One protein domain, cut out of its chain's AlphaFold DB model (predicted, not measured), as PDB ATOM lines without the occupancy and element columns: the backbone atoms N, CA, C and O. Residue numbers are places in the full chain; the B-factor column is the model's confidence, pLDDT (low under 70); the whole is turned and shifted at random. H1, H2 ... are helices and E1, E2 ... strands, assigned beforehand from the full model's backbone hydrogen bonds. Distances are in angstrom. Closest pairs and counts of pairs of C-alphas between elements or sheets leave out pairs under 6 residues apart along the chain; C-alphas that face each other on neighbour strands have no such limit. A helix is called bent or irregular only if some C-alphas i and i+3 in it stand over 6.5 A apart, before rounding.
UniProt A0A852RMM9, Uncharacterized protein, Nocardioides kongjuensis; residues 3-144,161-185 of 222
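Overview. This is residues 3 to 144 and 161 to 185 of the 222 residues of an uncharacterized protein of Nocardioides kongjuensis (UniProt A0A852RMM9). A long helical hairpin, H3 and H4, makes a rod, with H5 beside part of H4 and a small head at the other end, where H1 packs on the strand hairpin E1 and E2; short H2 joins the head to the far part of H4. The printed part has 167 residues, with five named helices and two named strands in the order H1 E1 E2 H2 H3 H4 H5, the strands antiparallel. The class is mostly helix; the whole is only just extended, close to loose, with a radius of gyration of the C-alphas of 23.4 A and spans of 77 by 29 by 26 A.

Arrangement. The closest C-alphas of H1, residues 3 to 23, and E2, residues 38 to 42, are those of Asn 11 and Leu 38, 5.5 A apart. E1, residues 28 to 32, forms a hairpin with E2, with N 29 and O 41 at 2.8 A. H2, residues 43 to 46, touches H4, residues 94 to 125, through its residues 118 to 122 alone, closest at the C-alphas of Glu 45 and Ala 118, 4.8 A. H3, residues 59 to 85, touches H4 at a shallow tilt of 24 degrees, opposite ways, closest at the C-alphas of Thr 66 and Ala 105, 4.9 A. H5, residues 163 to 185, touches H4 with residues 167 to 174 alone, closest at the C-alphas of Gly 174 and Ala 99, 6.7 A; H3 and H5 are apart. Every O i to N i+4 pair is within hydrogen-bond range in H1 and H5, 21 of 23 in H3 and 27 of 28 in H4; H2 is too short for one.

Along the chain. H1 begins at C-alpha 3 (-18.787, 25.237, 90.807) and is 30.5 A long. H3 measures 38.6 A and is only just irregular, C-alphas 80 and 83 being 6.8 A apart. H4 measures 46.5 A, and H5, 33.5 A, ends at C-alpha 185 (-0.998, 69.338, 148.947).

Size, cuts and confidence. The C-alphas of Arg 5 and Gly 87 are the two farthest apart, 77.1 A. Residues 145 to 160 are not printed, and C-alphas 144 and 161 are 27.0 A apart across this cut. The link from H2 to H3 is long. The model's pLDDT is under 70 in 35 residues, among them 48 to 57 and 176 to 185.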
ATOM      1  N   ASP A   3     -18.437  24.450  89.611       82.69
ATOM      2  CA  ASP A   3     -18.787  25.237  90.807       82.69
ATOM      3  C   ASP A   3     -18.497  26.754  90.682       82.69
ATOM      4  O   ASP A   3     -19.297  27.608  91.055       82.69
ATOM      5  N   ARG A   4     -17.374  27.139  90.058       83.88
ATOM      6  CA  ARG A   4     -16.947  28.552  90.019       83.88
ATOM      7  C   ARG A   4     -17.864  29.449  89.184       83.88
ATOM      8  O   ARG A   4     -18.129  30.580  89.580       83.88
ATOM      9  N   ARG A   5     -18.347  28.960  88.037       86.81
ATOM     10  CA  ARG A   5     -19.230  29.744  87.156       86.81
ATOM     11  C   ARG A   5     -20.589  29.996  87.803       86.81
ATOM     12  O   ARG A   5     -21.107  31.100  87.685       86.81
ATOM     13  N   GLU A   6     -21.130  29.013  88.515       88.94
ATOM     14  CA  GLU A   6     -22.381  29.176  89.260       88.94
ATOM     15  C   GLU A   6     -22.228  30.176  90.413       88.94
ATOM     16  O   GLU A   6     -23.083  31.043  90.594       88.94
ATOM     17  N   LEU A   7     -21.119  30.113  91.161       86.75
ATOM     18  CA  LEU A   7     -20.805  31.093  92.207       86.75
ATOM     19  C   LEU A   7     -20.674  32.512  91.637       86.75
ATOM     20  O   LEU A   7     -21.219  33.456  92.208       86.75
ATOM     21  N   GLU A   8     -19.988  32.667  90.503       89.88
ATOM     22  CA  GLU A   8     -19.859  33.954  89.814       89.88
ATOM     23  C   GLU A   8     -21.220  34.488  89.344       89.88
ATOM     24  O   GLU A   8     -21.524  35.648  89.609       89.88
ATOM     25  N   GLN A   9     -22.079  33.649  88.753       91.50
ATOM     26  CA  GLN A   9     -23.436  34.047  88.354       91.50
ATOM     27  C   GLN A   9     -24.300  34.472  89.549       91.50
ATOM     28  O   GLN A   9     -25.012  35.474  89.473       91.50
ATOM     29  N   ARG A  10     -24.221  33.752  90.677       90.94
ATOM     30  CA  ARG A  10     -24.922  34.133  91.916       90.94
ATOM     31  C   ARG A  10     -24.419  35.472  92.452       90.94
ATOM     32  O   ARG A  10     -25.223  36.322  92.826       90.94
ATOM     33  N   ASN A  11     -23.105  35.681  92.457       92.75
ATOM     34  CA  ASN A  11     -22.497  36.939  92.885       92.75
ATOM     35  C   ASN A  11     -22.878  38.109  91.963       92.75
ATOM     36  O   ASN A  11     -23.188  39.190  92.462       92.75
ATOM     37  N   ASP A  12     -22.931  37.888  90.646       92.75
ATOM     38  CA  ASP A  12     -23.376  38.882  89.664       92.75
ATOM     39  C   ASP A  12     -24.847  39.283  89.892       92.75
ATOM     40  O   ASP A  12     -25.171  40.475  89.883       92.75
ATOM     41  N   ALA A  13     -25.729  38.317  90.179       94.06
ATOM     42  CA  ALA A  13     -27.130  38.583  90.510       94.06
ATOM     43  C   ALA A  13     -27.276  39.418  91.798       94.06
ATOM     44  O   ALA A  13     -28.001  40.415  91.817       94.06
ATOM     45  N   ILE A  14     -26.527  39.071  92.850       93.38
ATOM     46  CA  ILE A  14     -26.523  39.813  94.124       93.38
ATOM     47  C   ILE A  14     -25.973  41.231  93.933       93.38
ATOM     48  O   ILE A  14     -26.494  42.188  94.506       93.38
ATOM     49  N   HIS A  15     -24.940  41.391  93.103       92.88
ATOM     50  CA  HIS A  15     -24.385  42.697  92.765       92.88
ATOM     51  C   HIS A  15     -25.395  43.571  92.004       92.88
ATOM     52  O   HIS A  15     -25.523  44.767  92.274       92.88
ATOM     53  N   ALA A  16     -26.150  42.991  91.069       92.88
ATOM     54  CA  ALA A  16     -27.209  43.700  90.359       92.88
ATOM     55  C   ALA A  16     -28.329  44.160  91.309       92.88
ATOM     56  O   ALA A  16     -28.732  45.325  91.257       92.88
ATOM     57  N   GLU A  17     -28.771  43.293  92.226       92.44
ATOM     58  CA  GLU A  17     -29.765  43.645  93.247       92.44
ATOM     59  C   GLU A  17     -29.255  44.755  94.178       92.44
ATOM     60  O   GLU A  17     -29.978  45.714  94.469       92.44
ATOM     61  N   HIS A  18     -27.990  44.670  94.599       92.31
ATOM     62  CA  HIS A  18     -27.335  45.696  95.404       92.31
ATOM     63  C   HIS A  18     -27.362  47.058  94.706       92.31
ATOM     64  O   HIS A  18     -27.817  48.040  95.294       92.31
ATOM     65  N   ARG A  19     -26.944  47.119  93.435       91.44
ATOM     66  CA  ARG A  19     -26.957  48.362  92.653       91.44
ATOM     67  C   ARG A  19     -28.367  48.918  92.486       91.44
ATOM     68  O   ARG A  19     -28.554  50.124  92.625       91.44
ATOM     69  N   ALA A  20     -29.364  48.061  92.267       91.06
ATOM     70  CA  ALA A  20     -30.761  48.483  92.213       91.06
ATOM     71  C   ALA A  20     -31.242  49.066  93.557       91.06
ATOM     72  O   ALA A  20     -31.924  50.087  93.573       91.06
ATOM     73  N   ALA A  21     -30.860  48.470  94.690       89.25
ATOM     74  CA  ALA A  21     -31.198  48.982  96.020       89.25
ATOM     75  C   ALA A  21     -30.515  50.322  96.328       89.25
ATOM     76  O   ALA A  21     -31.161  51.251  96.812       89.25
ATOM     77  N   VAL A  22     -29.232  50.454  95.990       89.56
ATOM     78  CA  VAL A  22     -28.491  51.713  96.140       89.56
ATOM     79  C   VAL A  22     -29.071  52.800  95.232       89.56
ATOM     80  O   VAL A  22     -29.194  53.948  95.654       89.56
ATOM     81  N   ALA A  23     -29.499  52.454  94.014       87.88
ATOM     82  CA  ALA A  23     -30.182  53.381  93.112       87.88
ATOM     83  C   ALA A  23     -31.527  53.876  93.676       87.88
ATOM     84  O   ALA A  23     -31.889  55.027  93.446       87.88
ATOM     85  N   ARG A  24     -32.223  53.058  94.482       89.50
ATOM     86  CA  ARG A  24     -33.412  53.470  95.255       89.50
ATOM     87  C   ARG A  24     -33.088  54.339  96.481       89.50
ATOM     88  O   ARG A  24     -34.001  54.736  97.198       89.50
ATOM     89  N   GLY A  25     -31.813  54.631  96.743       86.75
ATOM     90  CA  GLY A  25     -31.371  55.408  97.901       86.75
ATOM     91  C   GLY A  25     -31.274  54.601  99.197       86.75
ATOM     92  O   GLY A  25     -31.138  55.188 100.269       86.75
ATOM     93  N   GLU A  26     -31.339  53.268  99.136       86.69
ATOM     94  CA  GLU A  26     -31.121  52.436 100.318       86.69
ATOM     95  C   GLU A  26     -29.631  52.419 100.687       86.69
ATOM     96  O   GLU A  26     -28.772  52.086  99.869       86.69
ATOM     97  N   GLU A  27     -29.312  52.721 101.948       86.25
ATOM     98  CA  GLU A  27     -27.949  52.581 102.455       86.25
ATOM     99  C   GLU A  27     -27.613  51.100 102.665       86.25
ATOM    100  O   GLU A  27     -27.950  50.479 103.684       86.25
ATOM    101  N   ARG A  28     -26.958  50.516 101.664       88.31
ATOM    102  CA  ARG A  28     -26.456  49.147 101.705       88.31
ATOM    103  C   ARG A  28     -24.966  49.121 101.403       88.31
ATOM    104  O   ARG A  28     -24.456  49.972 100.682       88.31
ATOM    105  N   VAL A  29     -24.270  48.116 101.920       87.88
ATOM    106  CA  VAL A  29     -22.861  47.856 101.613       87.88
ATOM    107  C   VAL A  29     -22.713  46.403 101.208       87.88
ATOM    108  O   VAL A  29     -23.165  45.491 101.905       87.88
ATOM    109  N   LEU A  30     -22.042  46.191 100.086       89.62
ATOM    110  CA  LEU A  30     -21.700  44.865  99.614       89.62
ATOM    111  C   LEU A  30     -20.507  44.311 100.399       89.62
ATOM    112  O   LEU A  30     -19.492  44.991 100.563       89.62
ATOM    113  N   ARG A  31     -20.619  43.077 100.892       88.19
ATOM    114  CA  ARG A  31     -19.523  42.370 101.568       88.19
ATOM    115  C   ARG A  31     -19.531  40.890 101.226       88.19
ATOM    116  O   ARG A  31     -20.585  40.302 101.000       88.19
ATOM    117  N   THR A  32     -18.350  40.289 101.261       89.12
ATOM    118  CA  THR A  32     -18.180  38.838 101.169       89.12
ATOM    119  C   THR A  32     -18.646  38.193 102.477       89.12
ATOM    120  O   THR A  32     -18.380  38.708 103.564       89.12
ATOM    121  N   THR A  33     -19.369  37.084 102.404       89.62
ATOM    122  CA  THR A  33     -19.765  36.260 103.553       89.62
ATOM    123  C   THR A  33     -18.676  35.239 103.875       89.62
ATOM    124  O   THR A  33     -17.768  34.999 103.076       89.62
ATOM    125  N   ARG A  34     -18.767  34.568 105.029       84.12
ATOM    126  CA  ARG A  34     -17.870  33.436 105.343       84.12
ATOM    127  C   ARG A  34     -17.945  32.278 104.347       84.12
ATOM    128  O   ARG A  34     -16.986  31.529 104.235       84.12
ATOM    129  N   THR A  35     -19.059  32.140 103.631       84.56
ATOM    130  CA  THR A  35     -19.221  31.121 102.584       84.56
ATOM    131  C   THR A  35     -18.571  31.521 101.257       84.56
ATOM    132  O   THR A  35     -18.604  30.739 100.316       84.56
ATOM    133  N   GLY A  36     -17.996  32.726 101.155       84.50
ATOM    134  CA  GLY A  36     -17.374  33.238  99.930       84.50
ATOM    135  C   GLY A  36     -18.354  33.863  98.931       84.50
ATOM    136  O   GLY A  36     -17.927  34.342  97.882       84.50
ATOM    137  N   LEU A  37     -19.650  33.900  99.252       89.56
ATOM    138  CA  LEU A  37     -20.668  34.579  98.447       89.56
ATOM    139  C   LEU A  37     -20.734  36.067  98.797       89.56
ATOM    140  O   LEU A  37     -20.420  36.471  99.915       89.56
ATOM    141  N   LEU A  38     -21.170  36.899  97.859       91.31
ATOM    142  CA  LEU A  38     -21.479  38.295  98.154       91.31
ATOM    143  C   LEU A  38     -22.821  38.397  98.879       91.31
ATOM    144  O   LEU A  38     -23.732  37.609  98.656       91.31
ATOM    145  N   HIS A  39     -22.953  39.385  99.754       91.25
ATOM    146  CA  HIS A  39     -24.222  39.744 100.365       91.25
ATOM    147  C   HIS A  39     -24.306  41.260 100.536       91.25
ATOM    148  O   HIS A  39     -23.334  41.926 100.904       91.25
ATOM    149  N   SER A  40     -25.483  41.808 100.251       91.06
ATOM    150  CA  SER A  40     -25.762  43.233 100.379       91.06
ATOM    151  C   SER A  40     -26.359  43.523 101.755       91.06
ATOM    152  O   SER A  40     -27.574  43.463 101.924       91.06
ATOM    153  N   TYR A  41     -25.519  43.903 102.713       88.31
ATOM    154  CA  TYR A  41     -25.953  44.241 104.068       88.31
ATOM    155  C   TYR A  41     -26.530  45.653 104.140       88.31
ATOM    156  O   TYR A  41     -26.021  46.571 103.497       88.31
ATOM    157  N   ARG A  42     -27.539  45.863 104.983       87.69
ATOM    158  CA  ARG A  42     -27.984  47.212 105.370       87.69
ATOM    159  C   ARG A  42     -27.023  47.821 106.395       87.69
ATOM    160  O   ARG A  42     -26.343  47.100 107.129       87.69
ATOM    161  N   THR A  43     -26.980  49.152 106.494       81.56
ATOM    162  CA  THR A  43     -26.101  49.863 107.450       81.56
ATOM    163  C   THR A  43     -26.256  49.377 108.901       81.56
ATOM    164  O   THR A  43     -25.279  49.315 109.645       81.56
ATOM    165  N   ASP A  44     -27.463  48.974 109.313       80.88
ATOM    166  CA  ASP A  44     -27.756  48.486 110.667       80.88
ATOM    167  C   ASP A  44     -27.281  47.045 110.940       80.88
ATOM    168  O   ASP A  44     -27.178  46.632 112.099       80.88
ATOM    169  N   GLU A  45     -26.964  46.279 109.897       83.56
ATOM    170  CA  GLU A  45     -26.535  44.878 109.994       83.56
ATOM    171  C   GLU A  45     -25.015  44.730 110.105       83.56
ATOM    172  O   GLU A  45     -24.526  43.776 110.717       83.56
ATOM    173  N   ILE A  46     -24.259  45.679 109.554       75.75
ATOM    174  CA  ILE A  46     -22.793  45.602 109.455       75.75
ATOM    175  C   ILE A  46     -22.130  45.805 110.822       75.75
ATOM    176  O   ILE A  46     -21.137  45.149 111.130       75.75
ATOM    177  N   GLY A  47     -22.707  46.646 111.686       72.19
ATOM    178  CA  GLY A  47     -22.076  47.036 112.949       72.19
ATOM    179  C   GLY A  47     -20.867  47.945 112.723       72.19
ATOM    180  O   GLY A  47     -20.850  48.734 111.778       72.19
ATOM    181  N   LEU A  48     -19.851  47.856 113.592       67.56
ATOM    182  CA  LEU A  48     -18.553  48.477 113.307       67.56
ATOM    183  C   LEU A  48     -17.981  47.721 112.107       67.56
ATOM    184  O   LEU A  48     -17.714  46.523 112.222       67.56
ATOM    185  N   GLY A  49     -17.888  48.382 110.952       58.72
ATOM    186  CA  GLY A  49     -17.380  47.753 109.734       58.72
ATOM    187  C   GLY A  49     -16.018  47.089 109.977       58.72
ATOM    188  O   GLY A  49     -15.290  47.536 110.868       58.72
ATOM    189  N   PRO A  50     -15.661  46.042 109.211       50.16
ATOM    190  CA  PRO A  50     -14.338  45.445 109.309       50.16
ATOM    191  C   PRO A  50     -13.306  46.550 109.095       50.16
ATOM    192  O   PRO A  50     -13.288  47.180 108.031       50.16
ATOM    193  N   ALA A  51     -12.501  46.834 110.119       46.00
ATOM    194  CA  ALA A  51     -11.296  47.610 109.921       46.00
ATOM    195  C   ALA A  51     -10.429  46.786 108.965       46.00
ATOM    196  O   ALA A  51     -10.258  45.586 109.147       46.00
ATOM    197  N   THR A  52      -9.907  47.417 107.922       45.00
ATOM    198  CA  THR A  52      -8.957  46.816 106.974       45.00
ATOM    199  C   THR A  52      -7.648  46.367 107.637       45.00
ATOM    200  O   THR A  52      -6.787  45.789 106.987       45.00
ATOM    201  N   THR A  53      -7.501  46.610 108.935       44.53
ATOM    202  CA  THR A  53      -6.412  46.160 109.787       44.53
ATOM    203  C   THR A  53      -6.972  45.242 110.869       44.53
ATOM    204  O   THR A  53      -8.125  45.385 111.267       44.53
ATOM    205  N   THR A  54      -6.148  44.307 111.337       49.56
ATOM    206  CA  THR A  54      -6.331  43.275 112.380       49.56
ATOM    207  C   THR A  54      -6.791  43.791 113.761       49.56
ATOM    208  O   THR A  54      -6.362  43.311 114.807       49.56
ATOM    209  N   GLN A  55      -7.681  44.780 113.815       54.09
ATOM    210  CA  GLN A  55      -8.404  45.148 115.018       54.09
ATOM    211  C   GLN A  55      -9.363  44.023 115.388       54.09
ATOM    212  O   GLN A  55     -10.047  43.456 114.536       54.09
ATOM    213  N   ALA A  56      -9.444  43.732 116.685       52.78
ATOM    214  CA  ALA A  56     -10.442  42.838 117.247       52.78
ATOM    215  C   ALA A  56     -11.847  43.438 117.046       52.78
ATOM    216  O   ALA A  56     -12.413  44.073 117.933       52.78
ATOM    217  N   THR A  57     -12.419  43.246 115.859       63.69
ATOM    218  CA  THR A  57     -13.798  43.628 115.522       63.69
ATOM    219  C   THR A  57     -14.810  42.676 116.156       63.69
ATOM    220  O   THR A  57     -16.018  42.934 116.138       63.69
ATOM    221  N   SER A  58     -14.336  41.581 116.762       76.06
ATOM    222  CA  SER A  58     -15.186  40.637 117.464       76.06
ATOM    223  C   SER A  58     -15.751  41.268 118.739       76.06
ATOM    224  O   SER A  58     -15.047  41.854 119.565       76.06
ATOM    225  N   TRP A  59     -17.061  41.106 118.929       81.44
ATOM    226  CA  TRP A  59     -17.744  41.519 120.159       81.44
ATOM    227  C   TRP A  59     -17.086  40.908 121.409       81.44
ATOM    228  O   TRP A  59     -17.086  41.531 122.467       81.44
ATOM    229  N   TRP A  60     -16.512  39.706 121.277       82.31
ATOM    230  CA  TRP A  60     -15.853  38.987 122.360       82.31
ATOM    231  C   TRP A  60     -14.525  39.649 122.749       82.31
ATOM    232  O   TRP A  60     -14.317  39.934 123.925       82.31
ATOM    233  N   GLY A  61     -13.691  40.017 121.768       83.81
ATOM    234  CA  GLY A  61     -12.450  40.758 122.012       83.81
ATOM    235  C   GLY A  61     -12.704  42.121 122.658       83.81
ATOM    236  O   GLY A  61     -12.070  42.466 123.652       83.81
ATOM    237  N   LEU A  62     -13.711  42.859 122.174       87.19
ATOM    238  CA  LEU A  62     -14.124  44.127 122.789       87.19
ATOM    239  C   LEU A  62     -14.650  43.947 124.221       87.19
ATOM    240  O   LEU A  62     -14.416  44.808 125.070       87.19
ATOM    241  N   SER A  63     -15.335  42.836 124.507       86.62
ATOM    242  CA  SER A  63     -15.842  42.535 125.852       86.62
ATOM    243  C   SER A  63     -14.705  42.234 126.830       86.62
ATOM    244  O   SER A  63     -14.718  42.757 127.942       86.62
ATOM    245  N   ILE A  64     -13.687  41.472 126.411       87.06
ATOM    246  CA  ILE A  64     -12.477  41.239 127.218       87.06
ATOM    247  C   ILE A  64     -11.740  42.542 127.477       87.06
ATOM    248  O   ILE A  64     -11.378  42.827 128.612       87.06
ATOM    249  N   MET A  65     -11.553  43.357 126.441       86.25
ATOM    250  CA  MET A  65     -10.863  44.635 126.578       86.25
ATOM    251  C   MET A  65     -11.607  45.578 127.534       86.25
ATOM    252  O   MET A  65     -10.989  46.234 128.367       86.25
ATOM    253  N   THR A  66     -12.942  45.575 127.480       91.00
ATOM    254  CA  THR A  66     -13.783  46.287 128.450       91.00
ATOM    255  C   THR A  66     -13.537  45.776 129.870       91.00
ATOM    256  O   THR A  66     -13.286  46.576 130.768       91.00
ATOM    257  N   ALA A  67     -13.580  44.456 130.079       89.38
ATOM    258  CA  ALA A  67     -13.363  43.849 131.390       89.38
ATOM    259  C   ALA A  67     -11.968  44.172 131.948       89.38
ATOM    260  O   ALA A  67     -11.845  44.530 133.116       89.38
ATOM    261  N   PHE A  68     -10.938  44.131 131.098       89.25
ATOM    262  CA  PHE A  68      -9.577  44.520 131.451       89.25
ATOM    263  C   PHE A  68      -9.497  45.981 131.912       89.25
ATOM    264  O   PHE A  68      -8.948  46.253 132.977       89.25
ATOM    265  N   PHE A  69     -10.091  46.925 131.173       90.25
ATOM    266  CA  PHE A  69     -10.083  48.332 131.583       90.25
ATOM    267  C   PHE A  69     -10.896  48.593 132.853       90.25
ATOM    268  O   PHE A  69     -10.484  49.411 133.669       90.25
ATOM    269  N   VAL A  70     -12.006  47.880 133.065       90.81
ATOM    270  CA  VAL A  70     -12.766  47.948 134.325       90.81
ATOM    271  C   VAL A  70     -11.934  47.423 135.496       90.81
ATOM    272  O   VAL A  70     -11.904  48.054 136.551       90.81
ATOM    273  N   ALA A  71     -11.222  46.309 135.313       86.12
ATOM    274  CA  ALA A  71     -10.329  45.767 136.332       86.12
ATOM    275  C   ALA A  71      -9.173  46.730 136.639       86.12
ATOM    276  O   ALA A  71      -8.883  46.980 137.805       86.12
ATOM    277  N   LEU A  72      -8.565  47.331 135.611       88.38
ATOM    278  CA  LEU A  72      -7.505  48.326 135.767       88.38
ATOM    279  C   LEU A  72      -8.007  49.582 136.495       88.38
ATOM    280  O   LEU A  72      -7.323  50.106 137.372       88.38
ATOM    281  N   PHE A  73      -9.225  50.024 136.183       91.75
ATOM    282  CA  PHE A  73      -9.885  51.124 136.879       91.75
ATOM    283  C   PHE A  73     -10.103  50.791 138.361       91.75
ATOM    284  O   PHE A  73      -9.718  51.575 139.225       91.75
ATOM    285  N   ALA A  74     -10.634  49.609 138.682       90.12
ATOM    286  CA  ALA A  74     -10.813  49.171 140.066       90.12
ATOM    287  C   ALA A  74      -9.474  49.039 140.817       90.12
ATOM    288  O   ALA A  74      -9.338  49.537 141.933       90.12
ATOM    289  N   ALA A  75      -8.461  48.440 140.187       83.12
ATOM    290  CA  ALA A  75      -7.121  48.309 140.754       83.12
ATOM    291  C   ALA A  75      -6.472  49.674 141.020       83.12
ATOM    292  O   ALA A  75      -5.823  49.853 142.048       83.12
ATOM    293  N   SER A  76      -6.690  50.662 140.144       89.56
ATOM    294  CA  SER A  76      -6.176  52.021 140.350       89.56
ATOM    295  C   SER A  76      -6.734  52.667 141.622       89.56
ATOM    296  O   SER A  76      -5.976  53.272 142.377       89.56
ATOM    297  N   TRP A  77      -8.017  52.451 141.932       91.31
ATOM    298  CA  TRP A  77      -8.613  52.915 143.187       91.31
ATOM    299  C   TRP A  77      -8.013  52.225 144.408       91.31
ATOM    300  O   TRP A  77      -7.759  52.886 145.411       91.31
ATOM    301  N   LEU A  78      -7.725  50.925 144.320       88.69
ATOM    302  CA  LEU A  78      -7.033  50.215 145.396       88.69
ATOM    303  C   LEU A  78      -5.633  50.789 145.634       88.69
ATOM    304  O   LEU A  78      -5.263  51.007 146.781       88.69
ATOM    305  N   ILE A  79      -4.878  51.091 144.576       85.88
ATOM    306  CA  ILE A  79      -3.546  51.705 144.692       85.88
ATOM    307  C   ILE A  79      -3.623  53.070 145.388       85.88
ATOM    308  O   ILE A  79      -2.785  53.365 146.235       85.88
ATOM    309  N   ILE A  80      -4.633  53.884 145.069       90.06
ATOM    310  CA  ILE A  80      -4.816  55.208 145.681       90.06
ATOM    311  C   ILE A  80      -5.192  55.082 147.163       90.06
ATOM    312  O   ILE A  80      -4.617  55.768 148.006       90.06
ATOM    313  N   LEU A  81      -6.163  54.221 147.481       89.88
ATOM    314  CA  LEU A  81      -6.815  54.191 148.793       89.88
ATOM    315  C   LEU A  81      -6.100  53.294 149.812       89.88
ATOM    316  O   LEU A  81      -6.139  53.571 151.010       89.88
ATOM    317  N   LEU A  82      -5.433  52.223 149.374       89.88
ATOM    318  CA  LEU A  82      -4.828  51.244 150.281       89.88
ATOM    319  C   LEU A  82      -3.702  51.827 151.161       89.88
ATOM    320  O   LEU A  82      -3.683  51.507 152.352       89.88
ATOM    321  N   PRO A  83      -2.793  52.686 150.655       87.56
ATOM    322  CA  PRO A  83      -1.803  53.364 151.495       87.56
ATOM    323  C   PRO A  83      -2.450  54.299 152.520       87.56
ATOM    324  O   PRO A  83      -2.054  54.287 153.685       87.56
ATOM    325  N   ALA A  84      -3.495  55.028 152.112       87.19
ATOM    326  CA  ALA A  84      -4.222  55.956 152.976       87.19
ATOM    327  C   ALA A  84      -4.851  55.242 154.184       87.19
ATOM    328  O   ALA A  84      -4.749  55.710 155.315       87.19
ATOM    329  N   HIS A  85      -5.421  54.051 153.972       86.19
ATOM    330  CA  HIS A  85      -5.968  53.227 155.055       86.19
ATOM    331  C   HIS A  85      -4.915  52.697 156.039       86.19
ATOM    332  O   HIS A  85      -5.263  52.338 157.161       86.19
ATOM    333  N   ARG A  86      -3.640  52.636 155.641       90.44
ATOM    334  CA  ARG A  86      -2.525  52.177 156.488       90.44
ATOM    335  C   ARG A  86      -1.746  53.330 157.132       90.44
ATOM    336  O   ARG A  86      -0.670  53.097 157.669       90.44
ATOM    337  N   GLY A  87      -2.268  54.557 157.062       91.06
ATOM    338  CA  GLY A  87      -1.603  55.757 157.578       91.06
ATOM    339  C   GLY A  87      -0.469  56.288 156.691       91.06
ATOM    340  O   GLY A  87       0.248  57.190 157.106       91.06
ATOM    341  N   GLY A  88      -0.296  55.741 155.483       89.94
ATOM    342  CA  GLY A  88       0.628  56.260 154.475       89.94
ATOM    343  C   GLY A  88      -0.014  57.340 153.599       89.94
ATOM    344  O   GLY A  88      -1.232  57.522 153.596       89.94
ATOM    345  N   SER A  89       0.798  58.049 152.812       86.38
ATOM    346  CA  SER A  89       0.286  59.016 151.838       86.38
ATOM    347  C   SER A  89      -0.416  58.306 150.665       86.38
ATOM    348  O   SER A  89       0.066  57.270 150.194       86.38
ATOM    349  N   PRO A  90      -1.556  58.827 150.168       87.31
ATOM    350  CA  PRO A  90      -2.221  58.276 148.991       87.31
ATOM    351  C   PRO A  90      -1.295  58.268 147.771       87.31
ATOM    352  O   PRO A  90      -0.611  59.252 147.481       87.31
ATOM    353  N   ALA A  91      -1.312  57.178 147.005       89.31
ATOM    354  CA  ALA A  91      -0.536  57.084 145.773       89.31
ATOM    355  C   ALA A  91      -1.249  57.824 144.628       89.31
ATOM    356  O   ALA A  91      -1.957  57.228 143.813       89.31
ATOM    357  N   TRP A  92      -1.044  59.141 144.549       87.75
ATOM    358  CA  TRP A  92      -1.700  60.023 143.575       87.75
ATOM    359  C   TRP A  92      -1.457  59.648 142.110       87.75
ATOM    360  O   TRP A  92      -2.318  59.889 141.265       87.75
ATOM    361  N   ALA A  93      -0.339  58.980 141.804       83.12
ATOM    362  CA  ALA A  93      -0.062  58.443 140.471       83.12
ATOM    363  C   ALA A  93      -1.169  57.494 139.967       83.12
ATOM    364  O   ALA A  93      -1.404  57.405 138.762       83.12
ATOM    365  N   GLY A  94      -1.905  56.836 140.871       84.88
ATOM    366  CA  GLY A  94      -3.050  56.006 140.508       84.88
ATOM    367  C   GLY A  94      -4.149  56.779 139.772       84.88
ATOM    368  O   GLY A  94      -4.798  56.199 138.904       84.88
ATOM    369  N   LEU A  95      -4.299  58.089 140.013       89.31
ATOM    370  CA  LEU A  95      -5.325  58.908 139.355       89.31
ATOM    371  C   LEU A  95      -5.119  59.010 137.842       89.31
ATOM    372  O   LEU A  95      -6.097  59.067 137.099       89.31
ATOM    373  N   TRP A  96      -3.873  58.957 137.363       87.44
ATOM    374  CA  TRP A  96      -3.584  58.888 135.928       87.44
ATOM    375  C   TRP A  96      -4.115  57.601 135.301       87.44
ATOM    376  O   TRP A  96      -4.750  57.625 134.245       87.44
ATOM    377  N   VAL A  97      -3.904  56.474 135.983       86.81
ATOM    378  CA  VAL A  97      -4.413  55.172 135.546       86.81
ATOM    379  C   VAL A  97      -5.941  55.171 135.572       86.81
ATOM    380  O   VAL A  97      -6.565  54.715 134.613       86.81
ATOM    381  N   THR A  98      -6.558  55.744 136.608       91.44
ATOM    382  CA  THR A  98      -8.015  55.916 136.714       91.44
ATOM    383  C   THR A  98      -8.568  56.758 135.557       91.44
ATOM    384  O   THR A  98      -9.529  56.356 134.895       91.44
ATOM    385  N   ALA A  99      -7.933  57.898 135.270       91.50
ATOM    386  CA  ALA A  99      -8.355  58.840 134.235       91.50
ATOM    387  C   ALA A  99      -8.257  58.263 132.814       91.50
ATOM    388  O   ALA A  99      -9.053  58.633 131.956       91.50
ATOM    389  N   LEU A 100      -7.320  57.344 132.559       92.69
ATOM    390  CA  LEU A 100      -7.188  56.667 131.264       92.69
ATOM    391  C   LEU A 100      -8.107  55.444 131.148       92.69
ATOM    392  O   LEU A 100      -8.813  55.284 130.150       92.69
ATOM    393  N   SER A 101      -8.121  54.583 132.166       90.25
ATOM    394  CA  SER A 101      -8.862  53.313 132.138       90.25
ATOM    395  C   SER A 101     -10.381  53.507 132.120       90.25
ATOM    396  O   SER A 101     -11.070  52.792 131.395       90.25
ATOM    397  N   GLY A 102     -10.911  54.507 132.832       92.25
ATOM    398  CA  GLY A 102     -12.352  54.777 132.893       92.25
ATOM    399  C   GLY A 102     -12.968  55.093 131.520       92.25
ATOM    400  O   GLY A 102     -13.858  54.366 131.064       92.25
ATOM    401  N   PRO A 103     -12.493  56.130 130.804       93.75
ATOM    402  CA  PRO A 103     -12.969  56.449 129.459       93.75
ATOM    403  C   PRO A 103     -12.761  55.309 128.456       93.75
ATOM    404  O   PRO A 103     -13.646  55.056 127.636       93.75
ATOM    405  N   LEU A 104     -11.635  54.587 128.531       90.12
ATOM    406  CA  LEU A 104     -11.370  53.434 127.664       90.12
ATOM    407  C   LEU A 104     -12.357  52.284 127.915       90.12
ATOM    408  O   LEU A 104     -12.856  51.693 126.954       90.12
ATOM    409  N   ALA A 105     -12.717  52.006 129.170       92.56
ATOM    410  CA  ALA A 105     -13.753  51.034 129.511       92.56
ATOM    411  C   ALA A 105     -15.117  51.433 128.923       92.56
ATOM    412  O   ALA A 105     -15.790  50.620 128.290       92.56
ATOM    413  N   VAL A 106     -15.517  52.702 129.067       92.56
ATOM    414  CA  VAL A 106     -16.795  53.197 128.521       92.56
ATOM    415  C   VAL A 106     -16.811  53.119 126.993       92.56
ATOM    416  O   VAL A 106     -17.798  52.666 126.403       92.56
ATOM    417  N   TYR A 107     -15.716  53.525 126.352       89.12
ATOM    418  CA  TYR A 107     -15.560  53.485 124.902       89.12
ATOM    419  C   TYR A 107     -15.685  52.056 124.361       89.12
ATOM    420  O   TYR A 107     -16.523  51.782 123.498       89.12
ATOM    421  N   THR A 108     -14.909  51.125 124.914       89.81
ATOM    422  CA  THR A 108     -14.901  49.721 124.483       89.81
ATOM    423  C   THR A 108     -16.229  49.018 124.756       89.81
ATOM    424  O   THR A 108     -16.726  48.302 123.883       89.81
ATOM    425  N   ALA A 109     -16.891  49.324 125.878       90.69
ATOM    426  CA  ALA A 109     -18.240  48.844 126.168       90.69
ATOM    427  C   ALA A 109     -19.268  49.342 125.136       90.69
ATOM    428  O   ALA A 109     -20.167  48.600 124.728       90.69
ATOM    429  N   GLY A 110     -19.156  50.601 124.702       89.88
ATOM    430  CA  GLY A 110     -19.986  51.173 123.639       89.88
ATOM    431  C   GLY A 110     -19.832  50.413 122.322       89.88
ATOM    432  O   GLY A 110     -20.831  49.980 121.739       89.88
ATOM    433  N   LEU A 111     -18.587  50.170 121.907       88.06
ATOM    434  CA  LEU A 111     -18.272  49.392 120.706       88.06
ATOM    435  C   LEU A 111     -18.814  47.956 120.791       88.06
ATOM    436  O   LEU A 111     -19.460  47.477 119.854       88.06
ATOM    437  N   ALA A 112     -18.623  47.286 121.932       89.06
ATOM    438  CA  ALA A 112     -19.125  45.933 122.162       89.06
ATOM    439  C   ALA A 112     -20.656  45.864 122.027       89.06
ATOM    440  O   ALA A 112     -21.194  44.969 121.367       89.06
ATOM    441  N   ARG A 113     -21.378  46.847 122.586       88.62
ATOM    442  CA  ARG A 113     -22.843  46.939 122.476       88.62
ATOM    443  C   ARG A 113     -23.309  47.158 121.038       88.62
ATOM    444  O   ARG A 113     -24.304  46.551 120.640       88.62
ATOM    445  N   MET A 114     -22.620  47.994 120.262       87.44
ATOM    446  CA  MET A 114     -22.945  48.210 118.847       87.44
ATOM    447  C   MET A 114     -22.806  46.914 118.044       87.44
ATOM    448  O   MET A 114     -23.730  46.548 117.315       87.44
ATOM    449  N   GLN A 115     -21.718  46.164 118.249       87.31
ATOM    450  CA  GLN A 115     -21.530  44.867 117.592       87.31
ATOM    451  C   GLN A 115     -22.571  43.832 118.015       87.31
ATOM    452  O   GLN A 115     -23.106  43.100 117.180       87.31
ATOM    453  N   LEU A 116     -22.916  43.788 119.303       88.25
ATOM    454  CA  LEU A 116     -23.948  42.882 119.796       88.25
ATOM    455  C   LEU A 116     -25.316  43.187 119.169       88.25
ATOM    456  O   LEU A 116     -26.045  42.260 118.810       88.25
ATOM    457  N   ARG A 117     -25.663  44.470 119.006       88.44
ATOM    458  CA  ARG A 117     -26.896  44.891 118.325       88.44
ATOM    459  C   ARG A 117     -26.893  44.475 116.858       88.44
ATOM    460  O   ARG A 117     -27.842  43.822 116.444       88.44
ATOM    461  N   ALA A 118     -25.816  44.747 116.123       88.06
ATOM    462  CA  ALA A 118     -25.684  44.335 114.724       88.06
ATOM    463  C   ALA A 118     -25.832  42.813 114.559       88.06
ATOM    464  O   ALA A 118     -26.580  42.333 113.708       88.06
ATOM    465  N   ARG A 119     -25.202  42.033 115.449       86.69
ATOM    466  CA  ARG A 119     -25.335  40.570 115.470       86.69
ATOM    467  C   ARG A 119     -26.766  40.115 115.760       86.69
ATOM    468  O   ARG A 119     -27.239  39.166 115.140       86.69
ATOM    469  N   ARG A 120     -27.469  40.774 116.689       90.19
ATOM    470  CA  ARG A 120     -28.887  40.490 116.972       90.19
ATOM    471  C   ARG A 120     -29.771  40.808 115.767       90.19
ATOM    472  O   ARG A 120     -30.634  39.995 115.450       90.19
ATOM    473  N   THR A 121     -29.540  41.928 115.082       90.50
ATOM    474  CA  THR A 121     -30.268  42.294 113.856       90.50
ATOM    475  C   THR A 121     -30.058  41.251 112.760       90.50
ATOM    476  O   THR A 121     -31.039  40.767 112.202       90.50
ATOM    477  N   ARG A 122     -28.811  40.813 112.532       88.56
ATOM    478  CA  ARG A 122     -28.490  39.740 111.576       88.56
ATOM    479  C   ARG A 122     -29.227  38.442 111.887       88.56
ATOM    480  O   ARG A 122     -29.895  37.899 111.017       88.56
ATOM    481  N   ARG A 123     -29.187  37.993 113.148       90.06
ATOM    482  CA  ARG A 123     -29.902  36.780 113.590       90.06
ATOM    483  C   ARG A 123     -31.408  36.873 113.365       90.06
ATOM    484  O   ARG A 123     -32.008  35.900 112.934       90.06
ATOM    485  N   ARG A 124     -32.013  38.034 113.635       93.69
ATOM    486  CA  ARG A 124     -33.454  38.253 113.420       93.69
ATOM    487  C   ARG A 124     -33.846  38.238 111.945       93.69
ATOM    488  O   ARG A 124     -34.956  37.832 111.636       93.69
ATOM    489  N   ARG A 125     -32.960  38.691 111.055       90.06
ATOM    490  CA  ARG A 125     -33.201  38.756 109.604       90.06
ATOM    491  C   ARG A 125     -32.677  37.540 108.833       90.06
ATOM    492  O   ARG A 125     -32.810  37.505 107.620       90.06
ATOM    493  N   GLY A 126     -32.055  36.572 109.512       90.31
ATOM    494  CA  GLY A 126     -31.405  35.432 108.858       90.31
ATOM    495  C   GLY A 126     -30.216  35.822 107.970       90.31
ATOM    496  O   GLY A 126     -29.831  35.052 107.097       90.31
ATOM    497  N   ALA A 127     -29.635  37.010 108.172       89.00
ATOM    498  CA  ALA A 127     -28.527  37.488 107.354       89.00
ATOM    499  C   ALA A 127     -27.222  36.744 107.713       89.00
ATOM    500  O   ALA A 127     -26.938  36.559 108.907       89.00
ATOM    501  N   PRO A 128     -26.414  36.333 106.715       89.38
ATOM    502  CA  PRO A 128     -25.165  35.607 106.938       89.38
ATOM    503  C   PRO A 128     -24.131  36.439 107.715       89.38
ATOM    504  O   PRO A 128     -24.243  37.658 107.850       89.38
ATOM    505  N   GLU A 129     -23.107  35.783 108.272       86.44
ATOM    506  CA  GLU A 129     -21.999  36.504 108.909       86.44
ATOM    507  C   GLU A 129     -21.043  37.070 107.839       86.44
ATOM    508  O   GLU A 129     -20.630  36.331 106.931       86.44
ATOM    509  N   PRO A 130     -20.669  38.362 107.937       85.81
ATOM    510  CA  PRO A 130     -19.690  38.953 107.037       85.81
ATOM    511  C   PRO A 130     -18.320  38.308 107.259       85.81
ATOM    512  O   PRO A 130     -17.959  37.948 108.381       85.81
ATOM    513  N   SER A 131     -17.574  38.152 106.173       84.25
ATOM    514  CA  SER A 131     -16.168  37.762 106.180       84.25
ATOM    515  C   SER A 131     -15.282  39.003 106.204       84.25
ATOM    516  O   SER A 131     -15.666  40.065 105.710       84.25
ATOM    517  N   ASP A 132     -14.076  38.841 106.742       78.38
ATOM    518  CA  ASP A 132     -13.010  39.841 106.658       78.38
ATOM    519  C   ASP A 132     -12.363  39.868 105.263       78.38
ATOM    520  O   ASP A 132     -11.608  40.784 104.941       78.38
ATOM    521  N   ALA A 133     -12.678  38.882 104.413       81.12
ATOM    522  CA  ALA A 133     -12.207  38.844 103.040       81.12
ATOM    523  C   ALA A 133     -12.681  40.093 102.270       81.12
ATOM    524  O   ALA A 133     -13.879  40.409 102.282       81.12
ATOM    525  N   PRO A 134     -11.770  40.795 101.572       80.81
ATOM    526  CA  PRO A 134     -12.151  41.921 100.739       80.81
ATOM    527  C   PRO A 134     -13.122  41.468  99.644       80.81
ATOM    528  O   PRO A 134     -13.116  40.314  99.204       80.81
ATOM    529  N   VAL A 135     -13.972  42.393  99.201       85.25
ATOM    530  CA  VAL A 135     -14.799  42.171  98.012       85.25
ATOM    531  C   VAL A 135     -13.853  42.085  96.809       85.25
ATOM    532  O   VAL A 135     -13.011  42.974  96.661       85.25
ATOM    533  N   PRO A 136     -13.937  41.041  95.965       87.06
ATOM    534  CA  PRO A 136     -13.057  40.925  94.808       87.06
ATOM    535  C   PRO A 136     -13.233  42.109  93.854       87.06
ATOM    536  O   PRO A 136     -14.351  42.586  93.662       87.06
ATOM    537  N   TYR A 137     -12.138  42.531  93.211       85.06
ATOM    538  CA  TYR A 137     -12.084  43.774  92.427       85.06
ATOM    539  C   TYR A 137     -13.197  43.909  91.371       85.06
ATOM    540  O   TYR A 137     -13.718  44.990  91.132       85.06
ATOM    541  N   ARG A 138     -13.624  42.786  90.779       86.62
ATOM    542  CA  ARG A 138     -14.712  42.729  89.787       86.62
ATOM    543  C   ARG A 138     -16.052  43.284  90.295       86.62
ATOM    544  O   ARG A 138     -16.818  43.803  89.492       86.62
ATOM    545  N   TRP A 139     -16.338  43.147  91.590       85.50
ATOM    546  CA  TRP A 139     -17.581  43.607  92.231       85.50
ATOM    547  C   TRP A 139     -17.350  44.730  93.238       85.50
ATOM    548  O   TRP A 139     -18.291  45.197  93.878       85.50
ATOM    549  N   SER A 140     -16.100  45.156  93.426       81.62
ATOM    550  CA  SER A 140     -15.858  46.461  94.011       81.62
ATOM    551  C   SER A 140     -16.139  47.467  92.909       81.62
ATOM    552  O   SER A 140     -15.293  47.663  92.036       81.62
ATOM    553  N   ASP A 141     -17.329  48.071  92.909       72.12
ATOM    554  CA  ASP A 141     -17.559  49.254  92.082       72.12
ATOM    555  C   ASP A 141     -16.358  50.196  92.314       72.12
ATOM    556  O   ASP A 141     -16.059  50.491  93.482       72.12
ATOM    557  N   PRO A 142     -15.614  50.609  91.261       62.59
ATOM    558  CA  PRO A 142     -14.569  51.609  91.418       62.59
ATOM    559  C   PRO A 142     -15.264  52.785  92.072       62.59
ATOM    560  O   PRO A 142     -16.255  53.265  91.518       62.59
ATOM    561  N   ALA A 143     -14.847  53.100  93.305       55.97
ATOM    562  CA  ALA A 143     -15.625  53.907  94.233       55.97
ATOM    563  C   ALA A 143     -16.284  55.043  93.447       55.97
ATOM    564  O   ALA A 143     -15.535  55.821  92.848       55.97
ATOM    565  N   PRO A 144     -17.632  55.091  93.343       52.94
ATOM    566  CA  PRO A 144     -18.271  56.146  92.578       52.94
ATOM    567  C   PRO A 144     -17.679  57.443  93.099       52.94
ATOM    568  O   PRO A 144     -17.634  57.607  94.328       52.94
ATOM    569  N   ARG A 161     -17.736  67.359 115.907       50.81
ATOM    570  CA  ARG A 161     -16.986  67.172 117.150       50.81
ATOM    571  C   ARG A 161     -16.286  65.834 117.041       50.81
ATOM    572  O   ARG A 161     -16.931  64.814 117.278       50.81
ATOM    573  N   PRO A 162     -15.015  65.802 116.620       58.56
ATOM    574  CA  PRO A 162     -14.323  64.536 116.568       58.56
ATOM    575  C   PRO A 162     -14.356  63.914 117.967       58.56
ATOM    576  O   PRO A 162     -14.218  64.601 118.972       58.56
ATOM    577  N   TRP A 163     -14.600  62.618 118.061       58.47
ATOM    578  CA  TRP A 163     -14.714  61.922 119.346       58.47
ATOM    579  C   TRP A 163     -13.454  62.101 120.224       58.47
ATOM    580  O   TRP A 163     -13.563  62.177 121.448       58.47
ATOM    581  N   TRP A 164     -12.279  62.308 119.608       57.50
ATOM    582  CA  TRP A 164     -11.048  62.691 120.306       57.50
ATOM    583  C   TRP A 164     -11.137  64.052 121.009       57.50
ATOM    584  O   TRP A 164     -10.449  64.247 121.996       57.50
ATOM    585  N   TRP A 165     -12.013  64.971 120.588       64.44
ATOM    586  CA  TRP A 165     -12.282  66.241 121.284       64.44
ATOM    587  C   TRP A 165     -12.989  66.023 122.630       64.44
ATOM    588  O   TRP A 165     -12.798  66.804 123.560       64.44
ATOM    589  N   VAL A 166     -13.804  64.969 122.754       65.12
ATOM    590  CA  VAL A 166     -14.449  64.596 124.027       65.12
ATOM    591  C   VAL A 166     -13.424  63.963 124.962       65.12
ATOM    592  O   VAL A 166     -13.356  64.333 126.130       65.12
ATOM    593  N   ILE A 167     -12.572  63.081 124.430       63.19
ATOM    594  CA  ILE A 167     -11.473  62.468 125.185       63.19
ATOM    595  C   ILE A 167     -10.451  63.527 125.606       63.19
ATOM    596  O   ILE A 167     -10.094  63.584 126.772       63.19
ATOM    597  N   ALA A 168     -10.049  64.426 124.706       69.44
ATOM    598  CA  ALA A 168      -9.118  65.508 124.999       69.44
ATOM    599  C   ALA A 168      -9.676  66.473 126.052       69.44
ATOM    600  O   ALA A 168      -8.942  66.839 126.957       69.44
ATOM    601  N   ARG A 169     -10.968  66.844 126.008       69.94
ATOM    602  CA  ARG A 169     -11.578  67.652 127.086       69.94
ATOM    603  C   ARG A 169     -11.648  66.896 128.407       69.94
ATOM    604  O   ARG A 169     -11.426  67.513 129.440       69.94
ATOM    605  N   GLY A 170     -11.946  65.598 128.377       67.75
ATOM    606  CA  GLY A 170     -11.951  64.755 129.573       67.75
ATOM    607  C   GLY A 170     -10.564  64.651 130.208       67.75
ATOM    608  O   GLY A 170     -10.423  64.875 131.405       67.75
ATOM    609  N   LEU A 171      -9.534  64.397 129.397       71.50
ATOM    610  CA  LEU A 171      -8.140  64.322 129.839       71.50
ATOM    611  C   LEU A 171      -7.605  65.684 130.292       71.50
ATOM    612  O   LEU A 171      -6.956  65.750 131.327       71.50
ATOM    613  N   LEU A 172      -7.913  66.770 129.578       72.81
ATOM    614  CA  LEU A 172      -7.511  68.129 129.956       72.81
ATOM    615  C   LEU A 172      -8.184  68.570 131.264       72.81
ATOM    616  O   LEU A 172      -7.529  69.151 132.121       72.81
ATOM    617  N   ALA A 173      -9.476  68.273 131.442       68.62
ATOM    618  CA  ALA A 173     -10.185  68.559 132.687       68.62
ATOM    619  C   ALA A 173      -9.628  67.723 133.849       68.62
ATOM    620  O   ALA A 173      -9.387  68.269 134.920       68.62
ATOM    621  N   GLY A 174      -9.359  66.431 133.623       64.38
ATOM    622  CA  GLY A 174      -8.699  65.570 134.605       64.38
ATOM    623  C   GLY A 174      -7.313  66.089 134.988       64.38
ATOM    624  O   GLY A 174      -7.017  66.222 136.169       64.38
ATOM    625  N   PHE A 175      -6.497  66.473 134.004       71.38
ATOM    626  CA  PHE A 175      -5.170  67.046 134.224       71.38
ATOM    627  C   PHE A 175      -5.218  68.358 135.015       71.38
ATOM    628  O   PHE A 175      -4.461  68.517 135.964       71.38
ATOM    629  N   LEU A 176      -6.129  69.276 134.671       67.62
ATOM    630  CA  LEU A 176      -6.287  70.547 135.385       67.62
ATOM    631  C   LEU A 176      -6.709  70.335 136.841       67.62
ATOM    632  O   LEU A 176      -6.152  70.968 137.734       67.62
ATOM    633  N   VAL A 177      -7.643  69.418 137.103       63.81
ATOM    634  CA  VAL A 177      -8.056  69.084 138.474       63.81
ATOM    635  C   VAL A 177      -6.885  68.492 139.264       63.81
ATOM    636  O   VAL A 177      -6.642  68.911 140.391       63.81
ATOM    637  N   LEU A 178      -6.107  67.588 138.663       56.59
ATOM    638  CA  LEU A 178      -4.934  66.984 139.304       56.59
ATOM    639  C   LEU A 178      -3.815  67.993 139.576       56.59
ATOM    640  O   LEU A 178      -3.241  67.971 140.661       56.59
ATOM    641  N   ALA A 179      -3.539  68.896 138.634       64.81
ATOM    642  CA  ALA A 179      -2.568  69.971 138.818       64.81
ATOM    643  C   ALA A 179      -2.978  70.899 139.972       64.81
ATOM    644  O   ALA A 179      -2.144  71.257 140.797       64.81
ATOM    645  N   THR A 180      -4.273  71.212 140.082       63.09
ATOM    646  CA  THR A 180      -4.807  72.053 141.165       63.09
ATOM    647  C   THR A 180      -4.735  71.349 142.528       63.09
ATOM    648  O   THR A 180      -4.456  71.983 143.542       63.09
ATOM    649  N   ILE A 181      -4.959  70.031 142.571       61.38
ATOM    650  CA  ILE A 181      -4.846  69.230 143.802       61.38
ATOM    651  C   ILE A 181      -3.379  69.089 144.229       61.38
ATOM    652  O   ILE A 181      -3.084  69.214 145.415       61.38
ATOM    653  N   GLY A 182      -2.454  68.900 143.283       60.94
ATOM    654  CA  GLY A 182      -1.016  68.861 143.562       60.94
ATOM    655  C   GLY A 182      -0.512  70.150 144.215       60.94
ATOM    656  O   GLY A 182       0.173  70.089 145.227       60.94
ATOM    657  N   THR A 183      -0.944  71.320 143.728       61.31
ATOM    658  CA  THR A 183      -0.538  72.611 144.319       61.31
ATOM    659  C   THR A 183      -1.156  72.893 145.689       61.31
ATOM    660  O   THR A 183      -0.678  73.769 146.397       61.31
ATOM    661  N   LEU A 184      -2.229  72.191 146.063       59.09
ATOM    662  CA  LEU A 184      -2.869  72.330 147.376       59.09
ATOM    663  C   LEU A 184      -2.250  71.416 148.444       59.09
ATOM    664  O   LEU A 184      -2.474  71.648 149.629       59.09
ATOM    665  N   LEU A 185      -1.505  70.380 148.045       60.09
ATOM    666  CA  LEU A 185      -0.998  69.338 148.947       60.09
ATOM    667  C   LEU A 185       0.500  69.456 149.276       60.09
ATOM    668  O   LEU A 185       0.972  68.723 150.142       60.09
TER     669      LEU A 185